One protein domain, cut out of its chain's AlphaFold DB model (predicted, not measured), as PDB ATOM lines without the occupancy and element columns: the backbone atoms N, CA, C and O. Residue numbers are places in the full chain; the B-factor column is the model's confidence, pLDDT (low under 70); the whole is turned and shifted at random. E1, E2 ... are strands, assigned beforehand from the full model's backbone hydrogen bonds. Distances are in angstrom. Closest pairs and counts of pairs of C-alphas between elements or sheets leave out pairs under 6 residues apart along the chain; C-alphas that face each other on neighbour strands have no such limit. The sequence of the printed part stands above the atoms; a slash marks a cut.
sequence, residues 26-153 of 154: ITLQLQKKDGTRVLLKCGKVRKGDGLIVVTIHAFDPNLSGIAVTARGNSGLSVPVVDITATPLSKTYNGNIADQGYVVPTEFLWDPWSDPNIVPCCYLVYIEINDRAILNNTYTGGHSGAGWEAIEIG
ATOM      1  N   ILE A  26     101.736 132.879 149.309       89.50
ATOM      2  CA  ILE A  26     102.639 133.740 148.567       89.50
ATOM      3  C   ILE A  26     104.012 133.080 148.560       89.50
ATOM      4  O   ILE A  26     104.406 132.418 149.516       89.50
ATOM      5  N   THR A  27     104.718 133.185 147.445       92.06
ATOM      6  CA  THR A  27     106.095 132.721 147.308       92.06
ATOM      7  C   THR A  27     106.879 133.764 146.541       92.06
ATOM      8  O   THR A  27     106.386 134.325 145.564       92.06
ATOM      9  N   LEU A  28     108.100 134.023 146.999       94.00
ATOM     10  CA  LEU A  28     108.988 135.011 146.412       94.00
ATOM     11  C   LEU A  28     110.210 134.305 145.837       94.00
ATOM     12  O   LEU A  28     110.831 133.472 146.500       94.00
ATOM     13  N   GLN A  29     110.570 134.629 144.601       95.25
ATOM     14  CA  GLN A  29     111.800 134.151 143.975       95.25
ATOM     15  C   GLN A  29     112.541 135.319 143.332       95.25
ATOM     16  O   GLN A  29     111.928 136.189 142.731       95.25
ATOM     17  N   LEU A  30     113.866 135.328 143.412       95.06
ATOM     18  CA  LEU A  30     114.701 136.225 142.629       95.06
ATOM     19  C   LEU A  30     114.913 135.606 141.249       95.06
ATOM     20  O   LEU A  30     115.552 134.558 141.145       95.06
ATOM     21  N   GLN A  31     114.413 136.261 140.208       96.44
ATOM     22  CA  GLN A  31     114.758 135.971 138.823       96.44
ATOM     23  C   GLN A  31     115.971 136.809 138.424       96.44
ATOM     24  O   GLN A  31     115.882 138.027 138.255       96.44
ATOM     25  N   LYS A  32     117.116 136.144 138.272       94.12
ATOM     26  CA  LYS A  32     118.363 136.768 137.825       94.12
ATOM     27  C   LYS A  32     118.297 137.118 136.338       94.12
ATOM     28  O   LYS A  32     117.430 136.652 135.598       94.12
ATOM     29  N   LYS A  33     119.268 137.908 135.872       91.56
ATOM     30  CA  LYS A  33     119.389 138.312 134.457       91.56
ATOM     31  C   LYS A  33     119.541 137.138 133.485       91.56
ATOM     32  O   LYS A  33     119.147 137.259 132.334       91.56
ATOM     33  N   ASP A  34     120.099 136.020 133.944       92.69
ATOM     34  CA  ASP A  34     120.241 134.784 133.165       92.69
ATOM     35  C   ASP A  34     118.948 133.942 133.111       92.69
ATOM     36  O   ASP A  34     118.939 132.859 132.532       92.69
ATOM     37  N   GLY A  35     117.856 134.427 133.715       91.94
ATOM     38  CA  GLY A  35     116.568 133.742 133.791       91.94
ATOM     39  C   GLY A  35     116.473 132.703 134.910       91.94
ATOM     40  O   GLY A  35     115.387 132.173 135.147       91.94
ATOM     41  N   THR A  36     117.560 132.419 135.634       95.31
ATOM     42  CA  THR A  36     117.517 131.486 136.766       95.31
ATOM     43  C   THR A  36     116.707 132.068 137.921       95.31
ATOM     44  O   THR A  36     116.746 133.270 138.193       95.31
ATOM     45  N   ARG A  37     115.964 131.200 138.617       95.44
ATOM     46  CA  ARG A  37     115.126 131.576 139.758       95.44
ATOM     47  C   ARG A  37     115.660 130.969 141.047       95.44
ATOM     48  O   ARG A  37     115.913 129.769 141.117       95.44
ATOM     49  N   VAL A  38     115.802 131.800 142.076       93.50
ATOM     50  CA  VAL A  38     116.241 131.389 143.415       93.50
ATOM     51  C   VAL A  38     115.169 131.764 144.423       93.50
ATOM     52  O   VAL A  38     114.710 132.900 144.443       93.50
ATOM     53  N   LEU A  39     114.764 130.818 145.268       92.25
ATOM     54  CA  LEU A  39     113.763 131.064 146.301       92.25
ATOM     55  C   LEU A  39     114.250 132.119 147.309       92.25
ATOM     56  O   LEU A  39     115.364 132.021 147.822       92.25
ATOM     57  N   LEU A  40     113.394 133.089 147.623       88.00
ATOM     58  CA  LEU A  40     113.624 134.110 148.640       88.00
ATOM     59  C   LEU A  40     112.794 133.767 149.882       88.00
ATOM     60  O   LEU A  40     111.583 133.950 149.893       88.00
ATOM     61  N   LYS A  41     113.453 133.271 150.933       76.19
ATOM     62  CA  LYS A  41     112.866 133.092 152.272       76.19
ATOM     63  C   LYS A  41     113.684 133.889 153.270       76.19
ATOM     64  O   LYS A  41     114.832 133.520 153.514       76.19
ATOM     65  N   CYS A  42     113.143 134.993 153.789       68.50
ATOM     66  CA  CYS A  42     113.919 135.963 154.576       68.50
ATOM     67  C   CYS A  42     115.212 136.394 153.849       68.50
ATOM     68  O   CYS A  42     116.246 136.634 154.472       68.50
ATOM     69  N   GLY A  43     115.175 136.388 152.513       68.94
ATOM     70  CA  GLY A  43     116.345 136.593 151.668       68.94
ATOM     71  C   GLY A  43     116.701 138.067 151.564       68.94
ATOM     72  O   GLY A  43     115.822 138.924 151.625       68.94
ATOM     73  N   LYS A  44     117.989 138.350 151.365       83.19
ATOM     74  CA  LYS A  44     118.474 139.691 151.036       83.19
ATOM     75  C   LYS A  44     118.559 139.827 149.522       83.19
ATOM     76  O   LYS A  44     119.229 139.017 148.885       83.19
ATOM     77  N   VAL A  45     117.909 140.841 148.969       89.56
ATOM     78  CA  VAL A  45     118.019 141.232 147.559       89.56
ATOM     79  C   VAL A  45     118.571 142.644 147.475       89.56
ATOM     80  O   VAL A  45     118.220 143.497 148.287       89.56
ATOM     81  N   ARG A  46     119.451 142.906 146.515       90.44
ATOM     82  CA  ARG A  46     120.042 144.226 146.267       90.44
ATOM     83  C   ARG A  46     119.688 144.721 144.880       90.44
ATOM     84  O   ARG A  46     119.379 143.931 143.983       90.44
ATOM     85  N   LYS A  47     119.761 146.039 144.691       89.25
ATOM     86  CA  LYS A  47     119.446 146.639 143.400       89.25
ATOM     87  C   LYS A  47     120.371 146.066 142.334       89.25
ATOM     88  O   LYS A  47     121.593 146.099 142.451       89.25
ATOM     89  N   GLY A  48     119.769 145.550 141.268       89.38
ATOM     90  CA  GLY A  48     120.494 144.948 140.150       89.38
ATOM     91  C   GLY A  48     120.715 143.436 140.244       89.38
ATOM     92  O   GLY A  48     121.156 142.863 139.244       89.38
ATOM     93  N   ASP A  49     120.354 142.786 141.359       90.06
ATOM     94  CA  ASP A  49     120.402 141.320 141.494       90.06
ATOM     95  C   ASP A  49     119.422 140.611 140.540       90.06
ATOM     96  O   ASP A  49     119.663 139.480 140.108       90.06
ATOM     97  N   GLY A  50     118.321 141.276 140.187       93.25
ATOM     98  CA  GLY A  50     117.274 140.731 139.332       93.25
ATOM     99  C   GLY A  50     115.902 141.314 139.653       93.25
ATOM    100  O   GLY A  50     115.803 142.351 140.302       93.25
ATOM    101  N   LEU A  51     114.856 140.629 139.196       95.38
ATOM    102  CA  LEU A  51     113.457 140.943 139.498       95.38
ATOM    103  C   LEU A  51     112.903 139.950 140.517       95.38
ATOM    104  O   LEU A  51     113.338 138.799 140.564       95.38
ATOM    105  N   ILE A  52     111.918 140.366 141.304       94.69
ATOM    106  CA  ILE A  52     111.227 139.479 142.238       94.69
ATOM    107  C   ILE A  52     110.011 138.888 141.527       94.69
ATOM    108  O   ILE A  52     109.096 139.605 141.137       94.69
ATOM    109  N   VAL A  53     109.989 137.570 141.365       95.75
ATOM    110  CA  VAL A  53     108.794 136.818 140.981       95.75
ATOM    111  C   VAL A  53     107.945 136.643 142.232       95.75
ATOM    112  O   VAL A  53     108.375 136.006 143.196       95.75
ATOM    113  N   VAL A  54     106.749 137.218 142.209       94.31
ATOM    114  CA  VAL A  54     105.738 137.090 143.255       94.31
ATOM    115  C   VAL A  54     104.677 136.117 142.757       94.31
ATOM    116  O   VAL A  54     103.932 136.429 141.830       94.31
ATOM    117  N   THR A  55     104.610 134.933 143.358       94.00
ATOM    118  CA  THR A  55     103.579 133.933 143.059       94.00
ATOM    119  C   THR A  55     102.528 133.965 144.154       94.00
ATOM    120  O   THR A  55     102.865 133.738 145.314       94.00
ATOM    121  N   ILE A  56     101.266 134.210 143.803       90.44
ATOM    122  CA  ILE A  56     100.150 134.230 144.758       90.44
ATOM    123  C   ILE A  56      99.068 133.224 144.381       90.44
ATOM    124  O   ILE A  56      98.754 133.038 143.207       90.44
ATOM    125  N   HIS A  57      98.466 132.606 145.389       88.44
ATOM    126  CA  HIS A  57      97.233 131.837 145.267       88.44
ATOM    127  C   HIS A  57      96.330 132.244 146.426       88.44
ATOM    128  O   HIS A  57      96.601 131.931 147.585       88.44
ATOM    129  N   ALA A  58      95.310 133.033 146.115       84.19
ATOM    130  CA  ALA A  58      94.513 133.750 147.094       84.19
ATOM    131  C   ALA A  58      93.132 133.996 146.506       84.19
ATOM    132  O   ALA A  58      93.001 134.746 145.537       84.19
ATOM    133  N   PHE A  59      92.114 133.361 147.070       80.44
ATOM    134  CA  PHE A  59      90.753 133.523 146.592       80.44
ATOM    135  C   PHE A  59      89.750 133.464 147.735       80.44
ATOM    136  O   PHE A  59      89.980 132.787 148.736       80.44
ATOM    137  N   ASP A  60      88.637 134.162 147.549       77.50
ATOM    138  CA  ASP A  60      87.510 134.152 148.470       77.50
ATOM    139  C   ASP A  60      86.186 134.144 147.680       77.50
ATOM    140  O   ASP A  60      85.981 134.996 146.808       77.50
ATOM    141  N   PRO A  61      85.256 133.207 147.939       78.50
ATOM    142  CA  PRO A  61      83.932 133.211 147.317       78.50
ATOM    143  C   PRO A  61      83.135 134.506 147.526       78.50
ATOM    144  O   PRO A  61      82.343 134.883 146.662       78.50
ATOM    145  N   ASN A  62      83.370 135.194 148.641       76.38
ATOM    146  CA  ASN A  62      82.757 136.455 149.033       76.38
ATOM    147  C   ASN A  62      83.678 137.653 148.775       76.38
ATOM    148  O   ASN A  62      83.449 138.719 149.335       76.38
ATOM    149  N   LEU A  63      84.694 137.527 147.914       79.75
ATOM    150  CA  LEU A  63      85.712 138.558 147.728       79.75
ATOM    151  C   LEU A  63      85.138 139.947 147.412       79.75
ATOM    152  O   LEU A  63      84.406 140.096 146.435       79.75
ATOM    153  N   SER A  64      85.527 140.977 148.166       78.25
ATOM    154  CA  SER A  64      85.365 142.383 147.766       78.25
ATOM    155  C   SER A  64      86.649 142.961 147.167       78.25
ATOM    156  O   SER A  64      86.591 143.699 146.179       78.25
ATOM    157  N   GLY A  65      87.817 142.566 147.678       84.31
ATOM    158  CA  GLY A  65      89.084 142.902 147.041       84.31
ATOM    159  C   GLY A  65      90.296 142.173 147.603       84.31
ATOM    160  O   GLY A  65      90.316 141.793 148.771       84.31
ATOM    161  N   ILE A  66      91.303 141.990 146.750       87.44
ATOM    162  CA  ILE A  66      92.634 141.480 147.087       87.44
ATOM    163  C   ILE A  66      93.660 142.552 146.744       87.44
ATOM    164  O   ILE A  66      93.572 143.154 145.675       87.44
ATOM    165  N   ALA A  67      94.658 142.747 147.596       89.38
ATOM    166  CA  ALA A  67      95.840 143.543 147.282       89.38
ATOM    167  C   ALA A  67      97.098 142.871 147.831       89.38
ATOM    168  O   ALA A  67      97.046 142.203 148.860       89.38
ATOM    169  N   VAL A  68      98.232 143.047 147.160       90.56
ATOM    170  CA  VAL A  68      99.541 142.639 147.681       90.56
ATOM    171  C   VAL A  68     100.340 143.890 148.016       90.56
ATOM    172  O   VAL A  68     100.542 144.752 147.160       90.56
ATOM    173  N   THR A  69     100.789 144.000 149.265       91.00
ATOM    174  CA  THR A  69     101.532 145.164 149.761       91.00
ATOM    175  C   THR A  69     102.870 144.746 150.354       91.00
ATOM    176  O   THR A  69     102.976 143.738 151.051       91.00
ATOM    177  N   ALA A  70     103.912 145.523 150.073       90.19
ATOM    178  CA  ALA A  70     105.193 145.444 150.752       90.19
ATOM    179  C   ALA A  70     105.159 146.391 151.956       90.19
ATOM    180  O   ALA A  70     105.158 147.616 151.814       90.19
ATOM    181  N   ARG A  71     105.117 145.814 153.157       89.00
ATOM    182  CA  ARG A  71     105.027 146.540 154.425       89.00
ATOM    183  C   ARG A  71     106.384 146.556 155.114       89.00
ATOM    184  O   ARG A  71     106.864 145.507 155.534       89.00
ATOM    185  N   GLY A  72     107.002 147.725 155.224       82.19
ATOM    186  CA  GLY A  72     108.319 147.912 155.834       82.19
ATOM    187  C   GLY A  72     108.306 148.961 156.948       82.19
ATOM    188  O   GLY A  72     107.496 149.885 156.941       82.19
ATOM    189  N   ASN A  73     109.240 148.839 157.896       72.00
ATOM    190  CA  ASN A  73     109.520 149.820 158.958       72.00
ATOM    191  C   ASN A  73     108.263 150.462 159.626       72.00
ATOM    192  O   ASN A  73     107.259 149.788 159.843       72.00
ATOM    193  N   SER A  74     108.331 151.752 159.999       58.06
ATOM    194  CA  SER A  74     107.360 152.540 160.788       58.06
ATOM    195  C   SER A  74     106.052 152.867 160.042       58.06
ATOM    196  O   SER A  74     105.616 154.014 160.014       58.06
ATOM    197  N   GLY A  75     105.429 151.867 159.417       67.06
ATOM    198  CA  GLY A  75     104.142 152.004 158.730       67.06
ATOM    199  C   GLY A  75     104.230 152.314 157.235       67.06
ATOM    200  O   GLY A  75     103.220 152.706 156.655       67.06
ATOM    201  N   LEU A  76     105.394 152.129 156.595       81.06
ATOM    202  CA  LEU A  76     105.485 152.215 155.137       81.06
ATOM    203  C   LEU A  76     104.760 151.005 154.533       81.06
ATOM    204  O   LEU A  76     105.147 149.861 154.762       81.06
ATOM    205  N   SER A  77     103.714 151.271 153.757       85.50
ATOM    206  CA  SER A  77     102.999 150.270 152.971       85.50
ATOM    207  C   SER A  77     103.032 150.706 151.516       85.50
ATOM    208  O   SER A  77     102.471 151.746 151.171       85.50
ATOM    209  N   VAL A  78     103.724 149.935 150.682       88.31
ATOM    210  CA  VAL A  78     103.864 150.199 149.248       88.31
ATOM    211  C   VAL A  78     103.113 149.109 148.485       88.31
ATOM    212  O   VAL A  78     103.287 147.929 148.806       88.31
ATOM    213  N   PRO A  79     102.262 149.442 147.501       89.62
ATOM    214  CA  PRO A  79     101.637 148.425 146.665       89.62
ATOM    215  C   PRO A  79     102.703 147.663 145.870       89.62
ATOM    216  O   PRO A  79     103.629 148.256 145.321       89.62
ATOM    217  N   VAL A  80     102.562 146.344 145.772       89.75
ATOM    218  CA  VAL A  80     103.361 145.565 144.823       89.75
ATOM    219  C   VAL A  80     102.775 145.789 143.434       89.75
ATOM    220  O   VAL A  80     101.603 145.500 143.193       89.75
ATOM    221  N   VAL A  81     103.588 146.323 142.527       91.06
ATOM    222  CA  VAL A  81     103.227 146.585 141.129       91.06
ATOM    223  C   VAL A  81     104.039 145.681 140.215       91.06
ATOM    224  O   VAL A  81     105.185 145.352 140.518       91.06
ATOM    225  N   ASP A  82     103.457 145.260 139.100       90.06
ATOM    226  CA  ASP A  82     104.218 144.538 138.091       90.06
ATOM    227  C   ASP A  82     105.139 145.483 137.289       90.06
ATOM    228  O   ASP A  82     105.069 146.710 137.398       90.06
ATOM    229  N   ILE A  83     106.000 144.921 136.438       91.12
ATOM    230  CA  ILE A  83     106.891 145.700 135.555       91.12
ATOM    231  C   ILE A  83     106.157 146.591 134.533       91.12
ATOM    232  O   ILE A  83     106.798 147.389 133.854       91.12
ATOM    233  N   THR A  84     104.833 146.465 134.401       89.75
ATOM    234  CA  THR A  84     103.982 147.337 133.576       89.75
ATOM    235  C   THR A  84     103.318 148.453 134.389       89.75
ATOM    236  O   THR A  84     102.504 149.198 133.848       89.75
ATOM    237  N   ALA A  85     103.690 148.594 135.668       85.25
ATOM    238  CA  ALA A  85     103.089 149.488 136.656       85.25
ATOM    239  C   ALA A  85     101.627 149.153 137.007       85.25
ATOM    240  O   ALA A  85     100.908 149.994 137.551       85.25
ATOM    241  N   THR A  86     101.186 147.920 136.744       88.62
ATOM    242  CA  THR A  86      99.865 147.436 137.146       88.62
ATOM    243  C   THR A  86      99.941 146.901 138.579       88.62
ATOM    244  O   THR A  86     100.707 145.970 138.839       88.62
ATOM    245  N   PRO A  87      99.171 147.444 139.542       87.88
ATOM    246  CA  PRO A  87      99.151 146.917 140.903       87.88
ATOM    247  C   PRO A  87      98.649 145.473 140.950       87.88
ATOM    248  O   PRO A  87      97.643 145.143 140.320       87.88
ATOM    249  N   LEU A  88      99.284 144.635 141.773       89.38
ATOM    250  CA  LEU A  88      98.797 143.296 142.112       89.38
ATOM    251  C   LEU A  88      97.592 143.421 143.042       89.38
ATOM    252  O   LEU A  88      97.661 143.212 144.255       89.38
ATOM    253  N   SER A  89      96.463 143.790 142.455       88.62
ATOM    254  CA  SER A  89      95.205 143.965 143.157       88.62
ATOM    255  C   SER A  89      94.033 143.589 142.266       88.62
ATOM    256  O   SER A  89      94.101 143.688 141.042       88.62
ATOM    257  N   LYS A  90      92.953 143.141 142.896       86.88
ATOM    258  CA  LYS A  90      91.665 142.905 142.252       86.88
ATOM    259  C   LYS A  90      90.568 143.430 143.147       86.88
ATOM    260  O   LYS A  90      90.609 143.250 144.359       86.88
ATOM    261  N   THR A  91      89.553 144.009 142.537       84.31
ATOM    262  CA  THR A  91      88.279 144.301 143.180       84.31
ATOM    263  C   THR A  91      87.202 143.614 142.368       84.31
ATOM    264  O   THR A  91      87.260 143.603 141.140       84.31
ATOM    265  N   TYR A  92      86.203 143.047 143.039       77.94
ATOM    266  CA  TYR A  92      85.158 142.307 142.331       77.94
ATOM    267  C   TYR A  92      84.349 143.207 141.377       77.94
ATOM    268  O   TYR A  92      83.765 142.714 140.419       77.94
ATOM    269  N   ASN A  93      84.314 144.531 141.611       77.44
ATOM    270  CA  ASN A  93      83.679 145.540 140.745       77.44
ATOM    271  C   ASN A  93      82.225 145.206 140.349       77.44
ATOM    272  O   ASN A  93      81.791 145.491 139.236       77.44
ATOM    273  N   GLY A  94      81.459 144.581 141.249       73.19
ATOM    274  CA  GLY A  94      80.086 144.139 140.974       73.19
ATOM    275  C   GLY A  94      79.975 142.748 140.335       73.19
ATOM    276  O   GLY A  94      78.874 142.207 140.259       73.19
ATOM    277  N   ASN A  95      81.087 142.129 139.936       80.44
ATOM    278  CA  ASN A  95      81.132 140.762 139.432       80.44
ATOM    279  C   ASN A  95      81.300 139.758 140.579       80.44
ATOM    280  O   ASN A  95      82.397 139.515 141.070       80.44
ATOM    281  N   ILE A  96      80.201 139.122 140.975       76.44
ATOM    282  CA  ILE A  96      80.192 138.144 142.070       76.44
ATOM    283  C   ILE A  96      80.947 136.842 141.763       76.44
ATOM    284  O   ILE A  96      81.212 136.080 142.692       76.44
ATOM    285  N   ALA A  97      81.271 136.589 140.489       82.81
ATOM    286  CA  ALA A  97      82.062 135.440 140.060       82.81
ATOM    287  C   ALA A  97      83.575 135.691 140.155       82.81
ATOM    288  O   ALA A  97      84.344 134.737 140.056       82.81
ATOM    289  N   ASP A  98      84.015 136.943 140.345       83.94
ATOM    290  CA  ASP A  98      85.419 137.210 140.641       83.94
ATOM    291  C   ASP A  98      85.703 136.859 142.101       83.94
ATOM    292  O   ASP A  98      85.218 137.496 143.039       83.94
ATOM    293  N   GLN A  99      86.479 135.798 142.267       83.00
ATOM    294  CA  GLN A  99      86.909 135.288 143.559       83.00
ATOM    295  C   GLN A  99      88.382 135.608 143.823       83.00
ATOM    296  O   GLN A  99      88.903 135.213 144.857       83.00
ATOM    297  N   GLY A 100      89.070 136.325 142.922       87.50
ATOM    298  CA  GLY A 100      90.473 136.706 143.072       87.50
ATOM    299  C   GLY A 100      91.428 135.885 142.206       87.50
ATOM    300  O   GLY A 100      91.307 135.843 140.977       87.50
ATOM    301  N   TYR A 101      92.427 135.273 142.838       88.75
ATOM    302  CA  TYR A 101      93.469 134.461 142.205       88.75
ATOM    303  C   TYR A 101      93.260 132.988 142.563       88.75
ATOM    304  O   TYR A 101      93.943 132.440 143.426       88.75
ATOM    305  N   VAL A 102      92.286 132.362 141.896       86.94
ATOM    306  CA  VAL A 102      91.860 130.960 142.104       86.94
ATOM    307  C   VAL A 102      92.876 129.913 141.634       86.94
ATOM    308  O   VAL A 102      92.711 128.725 141.886       86.94
ATOM    309  N   VAL A 103      93.924 130.346 140.932       88.88
ATOM    310  CA  VAL A 103      95.081 129.532 140.547       88.88
ATOM    311  C   VAL A 103      96.366 130.297 140.876       88.88
ATOM    312  O   VAL A 103      96.342 131.534 140.859       88.88
ATOM    313  N   PRO A 104      97.488 129.605 141.155       90.88
ATOM    314  CA  PRO A 104      98.779 130.256 141.338       90.88
ATOM    315  C   PRO A 104      99.104 131.176 140.161       90.88
ATOM    316  O   PRO A 104      99.174 130.735 139.016       90.88
ATOM    317  N   THR A 105      99.272 132.460 140.453       92.12
ATOM    318  CA  THR A 105      99.513 133.504 139.456       92.12
ATOM    319  C   THR A 105     100.845 134.174 139.757       92.12
ATOM    320  O   THR A 105     101.101 134.539 140.904       92.12
ATOM    321  N   GLU A 106     101.694 134.308 138.741       94.31
ATOM    322  CA  GLU A 106     103.011 134.935 138.856       94.31
ATOM    323  C   GLU A 106     102.997 136.375 138.358       94.31
ATOM    324  O   GLU A 106     102.395 136.690 137.332       94.31
ATOM    325  N   PHE A 107     103.759 137.214 139.046       93.12
ATOM    326  CA  PHE A 107     104.008 138.594 138.669       93.12
ATOM    327  C   PHE A 107     105.487 138.915 138.820       93.12
ATOM    328  O   PHE A 107     106.134 138.454 139.760       93.12
ATOM    329  N   LEU A 108     106.018 139.731 137.914       95.00
ATOM    330  CA  LEU A 108     107.371 140.264 138.028       95.00
ATOM    331  C   LEU A 108     107.319 141.644 138.661       95.00
ATOM    332  O   LEU A 108     106.686 142.537 138.109       95.00
ATOM    333  N   TRP A 109     108.022 141.813 139.771       94.56
ATOM    334  CA  TRP A 109     108.109 143.055 140.523       94.56
ATOM    335  C   TRP A 109     109.554 143.561 140.573       94.56
ATOM    336  O   TRP A 109     110.478 142.827 140.935       94.56
ATOM    337  N   ASP A 110     109.736 144.832 140.217       93.88
ATOM    338  CA  ASP A 110     110.951 145.597 140.488       93.88
ATOM    339  C   ASP A 110     110.689 146.542 141.677       93.88
ATOM    340  O   ASP A 110     110.076 147.598 141.482       93.88
ATOM    341  N   PRO A 111     111.136 146.212 142.903       90.12
ATOM    342  CA  PRO A 111     110.920 147.078 144.059       90.12
ATOM    343  C   PRO A 111     111.606 148.439 143.913       90.12
ATOM    344  O   PRO A 111     111.134 149.421 144.473       90.12
ATOM    345  N   TRP A 112     112.690 148.537 143.142       90.88
ATOM    346  CA  TRP A 112     113.446 149.783 142.992       90.88
ATOM    347  C   TRP A 112     112.854 150.733 141.948       90.88
ATOM    348  O   TRP A 112     113.381 151.835 141.774       90.88
ATOM    349  N   SER A 113     111.791 150.317 141.253       89.62
ATOM    350  CA  SER A 113     111.008 151.196 140.382       89.62
ATOM    351  C   SER A 113     110.125 152.172 141.173       89.62
ATOM    352  O   SER A 113     109.816 153.252 140.667       89.62
ATOM    353  N   ASP A 114     109.776 151.839 142.422       87.88
ATOM    354  CA  ASP A 114     109.023 152.717 143.317       87.88
ATOM    355  C   ASP A 114     109.987 153.570 144.171       87.88
ATOM    356  O   ASP A 114     110.781 153.019 144.941       87.88
ATOM    357  N   PRO A 115     109.937 154.915 144.085       87.06
ATOM    358  CA  PRO A 115     110.834 155.792 144.839       87.06
ATOM    359  C   PRO A 115     110.597 155.770 146.357       87.06
ATOM    360  O   PRO A 115     111.438 156.273 147.103       87.06
ATOM    361  N   ASN A 116     109.477 155.215 146.829       87.81
ATOM    362  CA  ASN A 116     109.166 155.095 148.252       87.81
ATOM    363  C   ASN A 116     109.798 153.852 148.888       87.81
ATOM    364  O   ASN A 116     109.863 153.772 150.116       87.81
ATOM    365  N   ILE A 117     110.268 152.886 148.089       86.50
ATOM    366  CA  ILE A 117     110.987 151.727 148.615       86.50
ATOM    367  C   ILE A 117     112.356 152.175 149.123       86.50
ATOM    368  O   ILE A 117     113.229 152.622 148.379       86.50
ATOM    369  N   VAL A 118     112.551 152.011 150.427       87.31
ATOM    370  CA  VAL A 118     113.819 152.249 151.120       87.31
ATOM    371  C   VAL A 118     114.461 150.933 151.554       87.31
ATOM    372  O   VAL A 118     113.765 149.927 151.692       87.31
ATOM    373  N   PRO A 119     115.769 150.903 151.832       87.56
ATOM    374  CA  PRO A 119     116.433 149.687 152.285       87.56
ATOM    375  C   PRO A 119     115.913 149.239 153.649       87.56
ATOM    376  O   PRO A 119     116.107 149.940 154.644       87.56
ATOM    377  N   CYS A 120     115.224 148.101 153.706       87.12
ATOM    378  CA  CYS A 120     114.642 147.577 154.939       87.12
ATOM    379  C   CYS A 120     114.177 146.122 154.781       87.12
ATOM    380  O   CYS A 120     114.156 145.564 153.683       87.12
ATOM    381  N   CYS A 121     113.746 145.528 155.891       87.38
ATOM    382  CA  CYS A 121     112.948 144.311 155.880       87.38
ATOM    383  C   CYS A 121     111.489 144.659 155.571       87.38
ATOM    384  O   CYS A 121     110.882 145.489 156.251       87.38
ATOM    385  N   TYR A 122     110.933 143.988 154.571       88.31
ATOM    386  CA  TYR A 122     109.545 144.087 154.158       88.31
ATOM    387  C   TYR A 122     108.829 142.763 154.385       88.31
ATOM    388  O   TYR A 122     109.348 141.684 154.096       88.31
ATOM    389  N   LEU A 123     107.597 142.870 154.856       88.69
ATOM    390  CA  LEU A 123     106.586 141.833 154.773       88.69
ATOM    391  C   LEU A 123     105.819 142.037 153.470       88.69
ATOM    392  O   LEU A 123     105.087 143.016 153.345       88.69
ATOM    393  N   VAL A 124     105.977 141.131 152.510       89.62
ATOM    394  CA  VAL A 124     105.087 141.083 151.347       89.62
ATOM    395  C   VAL A 124     103.850 140.309 151.771       89.62
ATOM    396  O   VAL A 124     103.915 139.110 152.045       89.62
ATOM    397  N   TYR A 125     102.743 141.023 151.905       87.75
ATOM    398  CA  TYR A 125     101.529 140.562 152.563       87.75
ATOM    399  C   TYR A 125     100.351 140.618 151.591       87.75
ATOM    400  O   TYR A 125     100.181 141.600 150.869       87.75
ATOM    401  N   ILE A 126      99.540 139.562 151.576       86.25
ATOM    402  CA  ILE A 126      98.275 139.531 150.842       86.25
ATOM    403  C   ILE A 126      97.189 140.087 151.762       86.25
ATOM    404  O   ILE A 126      97.002 139.598 152.863       86.25
ATOM    405  N   GLU A 127      96.432 141.071 151.305       84.31
ATOM    406  CA  GLU A 127      95.218 141.568 151.947       84.31
ATOM    407  C   GLU A 127      94.015 140.998 151.207       84.31
ATOM    408  O   GLU A 127      93.934 141.142 149.991       84.31
ATOM    409  N   ILE A 128      93.084 140.369 151.925       79.19
ATOM    410  CA  ILE A 128      91.808 139.900 151.374       79.19
ATOM    411  C   ILE A 128      90.689 140.530 152.191       79.19
ATOM    412  O   ILE A 128      90.678 140.433 153.422       79.19
ATOM    413  N   ASN A 129      89.765 141.170 151.489       77.56
ATOM    414  CA  ASN A 129      88.566 141.763 152.048       77.56
ATOM    415  C   ASN A 129      87.338 141.032 151.516       77.56
ATOM    416  O   ASN A 129      87.268 140.713 150.325       77.56
ATOM    417  N   ASP A 130      86.351 140.854 152.386       73.25
ATOM    418  CA  ASP A 130      85.078 140.222 152.053       73.25
ATOM    419  C   ASP A 130      84.019 141.273 151.709       73.25
ATOM    420  O   ASP A 130      84.110 142.453 152.068       73.25
ATOM    421  N   ARG A 131      82.986 140.854 150.987       70.12
ATOM    422  CA  ARG A 131      81.766 141.628 150.750       70.12
ATOM    423  C   ARG A 131      80.912 141.628 152.024       70.12
ATOM    424  O   ARG A 131      80.727 140.587 152.646       70.12
ATOM    425  N   ALA A 132      80.334 142.777 152.395       59.94
ATOM    426  CA  ALA A 132      79.219 142.797 153.353       59.94
ATOM    427  C   ALA A 132      77.887 142.590 152.639       59.94
ATOM    428  O   ALA A 132      77.655 143.179 151.584       59.94
ATOM    429  N   ILE A 133      76.961 141.905 153.312       55.53
ATOM    430  CA  ILE A 133      75.558 141.790 152.887       55.53
ATOM    431  C   ILE A 133      74.807 143.134 153.013       55.53
ATOM    432  O   ILE A 133      73.832 143.369 152.305       55.53
ATOM    433  N   LEU A 134      75.255 144.050 153.885       47.88
ATOM    434  CA  LEU A 134      74.658 145.379 154.076       47.88
ATOM    435  C   LEU A 134      75.669 146.475 153.703       47.88
ATOM    436  O   LEU A 134      76.742 146.558 154.292       47.88
ATOM    437  N   ASN A 135      75.306 147.326 152.737       48.47
ATOM    438  CA  ASN A 135      76.094 148.467 152.244       48.47
ATOM    439  C   ASN A 135      77.464 148.130 151.612       48.47
ATOM    440  O   ASN A 135      78.357 148.970 151.617       48.47
ATOM    441  N   ASN A 136      77.619 146.941 151.013       49.22
ATOM    442  CA  ASN A 136      78.761 146.531 150.170       49.22
ATOM    443  C   ASN A 136      80.161 146.483 150.817       49.22
ATOM    444  O   ASN A 136      81.113 146.115 150.131       49.22
ATOM    445  N   THR A 137      80.327 146.778 152.106       47.53
ATOM    446  CA  THR A 137      81.650 146.749 152.762       47.53
ATOM    447  C   THR A 137      81.605 146.128 154.150       47.53
ATOM    448  O   THR A 137      80.989 146.684 155.059       47.53
ATOM    449  N   TYR A 138      82.287 144.990 154.325       49.00
ATOM    450  CA  TYR A 138      82.643 144.434 155.631       49.00
ATOM    451  C   TYR A 138      84.166 144.431 155.725       49.00
ATOM    452  O   TYR A 138      84.843 143.758 154.955       49.00
ATOM    453  N   THR A 139      84.709 145.188 156.671       47.84
ATOM    454  CA  THR A 139      86.141 145.208 156.986       47.84
ATOM    455  C   THR A 139      86.402 144.323 158.200       47.84
ATOM    456  O   THR A 139      86.755 144.808 159.273       47.84
ATOM    457  N   GLY A 140      86.178 143.021 158.063       45.47
ATOM    458  CA  GLY A 140      86.773 142.031 158.955       45.47
ATOM    459  C   GLY A 140      87.807 141.270 158.159       45.47
ATOM    460  O   GLY A 140      87.465 140.304 157.490       45.47
ATOM    461  N   GLY A 141      89.046 141.757 158.175       48.19
ATOM    462  CA  GLY A 141      90.137 141.112 157.456       48.19
ATOM    463  C   GLY A 141      90.308 139.664 157.908       48.19
ATOM    464  O   GLY A 141      90.151 139.345 159.090       48.19
ATOM    465  N   HIS A 142      90.651 138.788 156.968       52.75
ATOM    466  CA  HIS A 142      90.989 137.403 157.275       52.75
ATOM    467  C   HIS A 142      92.162 137.354 158.259       52.75
ATOM    468  O   HIS A 142      93.276 137.793 157.955       52.75
ATOM    469  N   SER A 143      91.941 136.783 159.445       43.66
ATOM    470  CA  SER A 143      93.027 136.444 160.363       43.66
ATOM    471  C   SER A 143      93.848 135.304 159.747       43.66
ATOM    472  O   SER A 143      93.499 134.135 159.896       43.66
ATOM    473  N   GLY A 144      94.917 135.635 159.017       52.94
ATOM    474  CA  GLY A 144      95.817 134.647 158.408       52.94
ATOM    475  C   GLY A 144      96.040 134.782 156.905       52.94
ATOM    476  O   GLY A 144      96.339 133.780 156.257       52.94
ATOM    477  N   ALA A 145      95.904 135.981 156.341       60.00
ATOM    478  CA  ALA A 145      96.309 136.197 154.963       60.00
ATOM    479  C   ALA A 145      97.822 135.936 154.775       60.00
ATOM    480  O   ALA A 145      98.633 136.180 155.677       60.00
ATOM    481  N   GLY A 146      98.171 135.339 153.634       68.69
ATOM    482  CA  GLY A 146      99.511 134.838 153.339       68.69
ATOM    483  C   GLY A 146     100.560 135.940 153.323       68.69
ATOM    484  O   GLY A 146     100.290 137.060 152.884       68.69
ATOM    485  N   TRP A 147     101.766 135.614 153.783       78.06
ATOM    486  CA  TRP A 147     102.883 136.547 153.790       78.06
ATOM    487  C   TRP A 147     104.228 135.855 153.625       78.06
ATOM    488  O   TRP A 147     104.396 134.708 154.031       78.06
ATOM    489  N   GLU A 148     105.186 136.589 153.070       78.50
ATOM    490  CA  GLU A 148     106.604 136.227 153.030       78.50
ATOM    491  C   GLU A 148     107.449 137.453 153.396       78.50
ATOM    492  O   GLU A 148     107.073 138.593 153.118       78.50
ATOM    493  N   ALA A 149     108.590 137.227 154.047       80.38
ATOM    494  CA  ALA A 149     109.497 138.295 154.464       80.38
ATOM    495  C   ALA A 149     110.730 138.360 153.554       80.38
ATOM    496  O   ALA A 149     111.339 137.332 153.242       80.38
ATOM    497  N   ILE A 150     111.130 139.575 153.175       83.94
ATOM    498  CA  ILE A 150     112.333 139.852 152.377       83.94
ATOM    499  C   ILE A 150     113.066 141.073 152.910       83.94
ATOM    500  O   ILE A 150     112.459 142.011 153.414       83.94
ATOM    501  N   GLU A 151     114.382 141.088 152.770       83.19
ATOM    502  CA  GLU A 151     115.202 142.270 153.002       83.19
ATOM    503  C   GLU A 151     115.577 142.868 151.646       83.19
ATOM    504  O   GLU A 151     116.236 142.220 150.833       83.19
ATOM    505  N   ILE A 152     115.141 144.101 151.402       81.00
ATOM    506  CA  ILE A 152     115.452 144.853 150.188       81.00
ATOM    507  C   ILE A 152     116.568 145.832 150.536       81.00
ATOM    508  O   ILE A 152     116.406 146.670 151.418       81.00
ATOM    509  N   GLY A 153     117.710 145.711 149.867       77.38
ATOM    510  CA  GLY A 153     118.858 146.608 149.967       77.38
ATOM    511  C   GLY A 153     118.984 147.543 148.761       77.38
ATOM    512  O   GLY A 153     118.305 147.354 147.748       77.38
TER     513      GLY A 153
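What this domain is: This is residues 26 to 153 of the 154 residues of an uncharacterized protein of Armatimonadetes bacterium 13_1_40CM_3_65_7 (UniProt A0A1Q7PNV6). Two strongly twisted sheets lie face to face as a sandwich, with the strands of one at 31 degrees to those of the other. The larger sheet has the long strands E5 and E9 in its middle, with E10 and then E3 following on beyond E9, and with E6 and E7 both on the other side of E5; the smaller sheet runs E2, E1, E4, E8. The long axis runs from the turn of the hairpin E1 and E2 at one end to a long unnamed loop, residues 131 to 146, at the other. The printed part has 128 residues with ten named strands, E1 to E10 in order, and no named helix, and its class is all strand; the larger sheet is branched and mixed, the smaller antiparallel. It is compact, with a radius of gyration of the C-alphas of 15.2 A and spans of 48 by 32 by 24 A.

How they stand to each other: In the larger sheet, E5, residues 63 to 72, and E9, residues 120 to 130, are antiparallel at 169 degrees, with N 69 and O 125 2.9 A apart. On the other side of E5, the pairing is staggered: E6, residues 76 to 79, forms a hairpin with E5, with N 70 and O 78 2.8 A apart, and E7, residues 89 to 91, is antiparallel to E5, with N 66 and O 90 2.8 A apart. E10, residues 147 to 152, forms a hairpin with E9, with N 122 and O 150 2.8 A apart. E3, residues 43 to 45, is parallel to E10, with N 45 and O 151 2.9 A apart. In the smaller sheet, E1, residues 26 to 31, is antiparallel to E4, residues 51 to 59, with N 29 and O 53 2.9 A apart. E2, residues 37 to 40, forms a hairpin with E1, with N 38 and O 30 2.9 A apart. E8, residues 100 to 109, bends by 108 degrees at residue 103 and is antiparallel to E4, with N 54 and O 107 2.8 A apart. Between the sheets, the closest C-alphas of E1 and E10 are those of Ile 26 and Trp 147, 5.9 A, and those of E5 and E8 are Ile 66 and Gly 100, 6.6 A. E3 and E8 are apart.

Where its parts are: E1 begins at C-alpha 26 (102.639, 133.740, 148.567), and E10 ends at C-alpha 152 (115.452, 144.853, 150.188). E9 is the longest strand, 30.6 A from first to last C-alpha, ending at C-alpha 130 (85.078, 140.222, 152.053). E5 measures 25.8 A, E4 24.9 A and E8 18.9 A.

The domain as a whole: The two C-alphas farthest apart are those of Asp 34 and Leu 134, 51.3 A. The printed part has no cut. The link E9 to E10, 16 residues, is long. The mean pLDDT of the printed part is 82.2; residues 42 to 43, 74 to 75 and 132 to 146 are under 70.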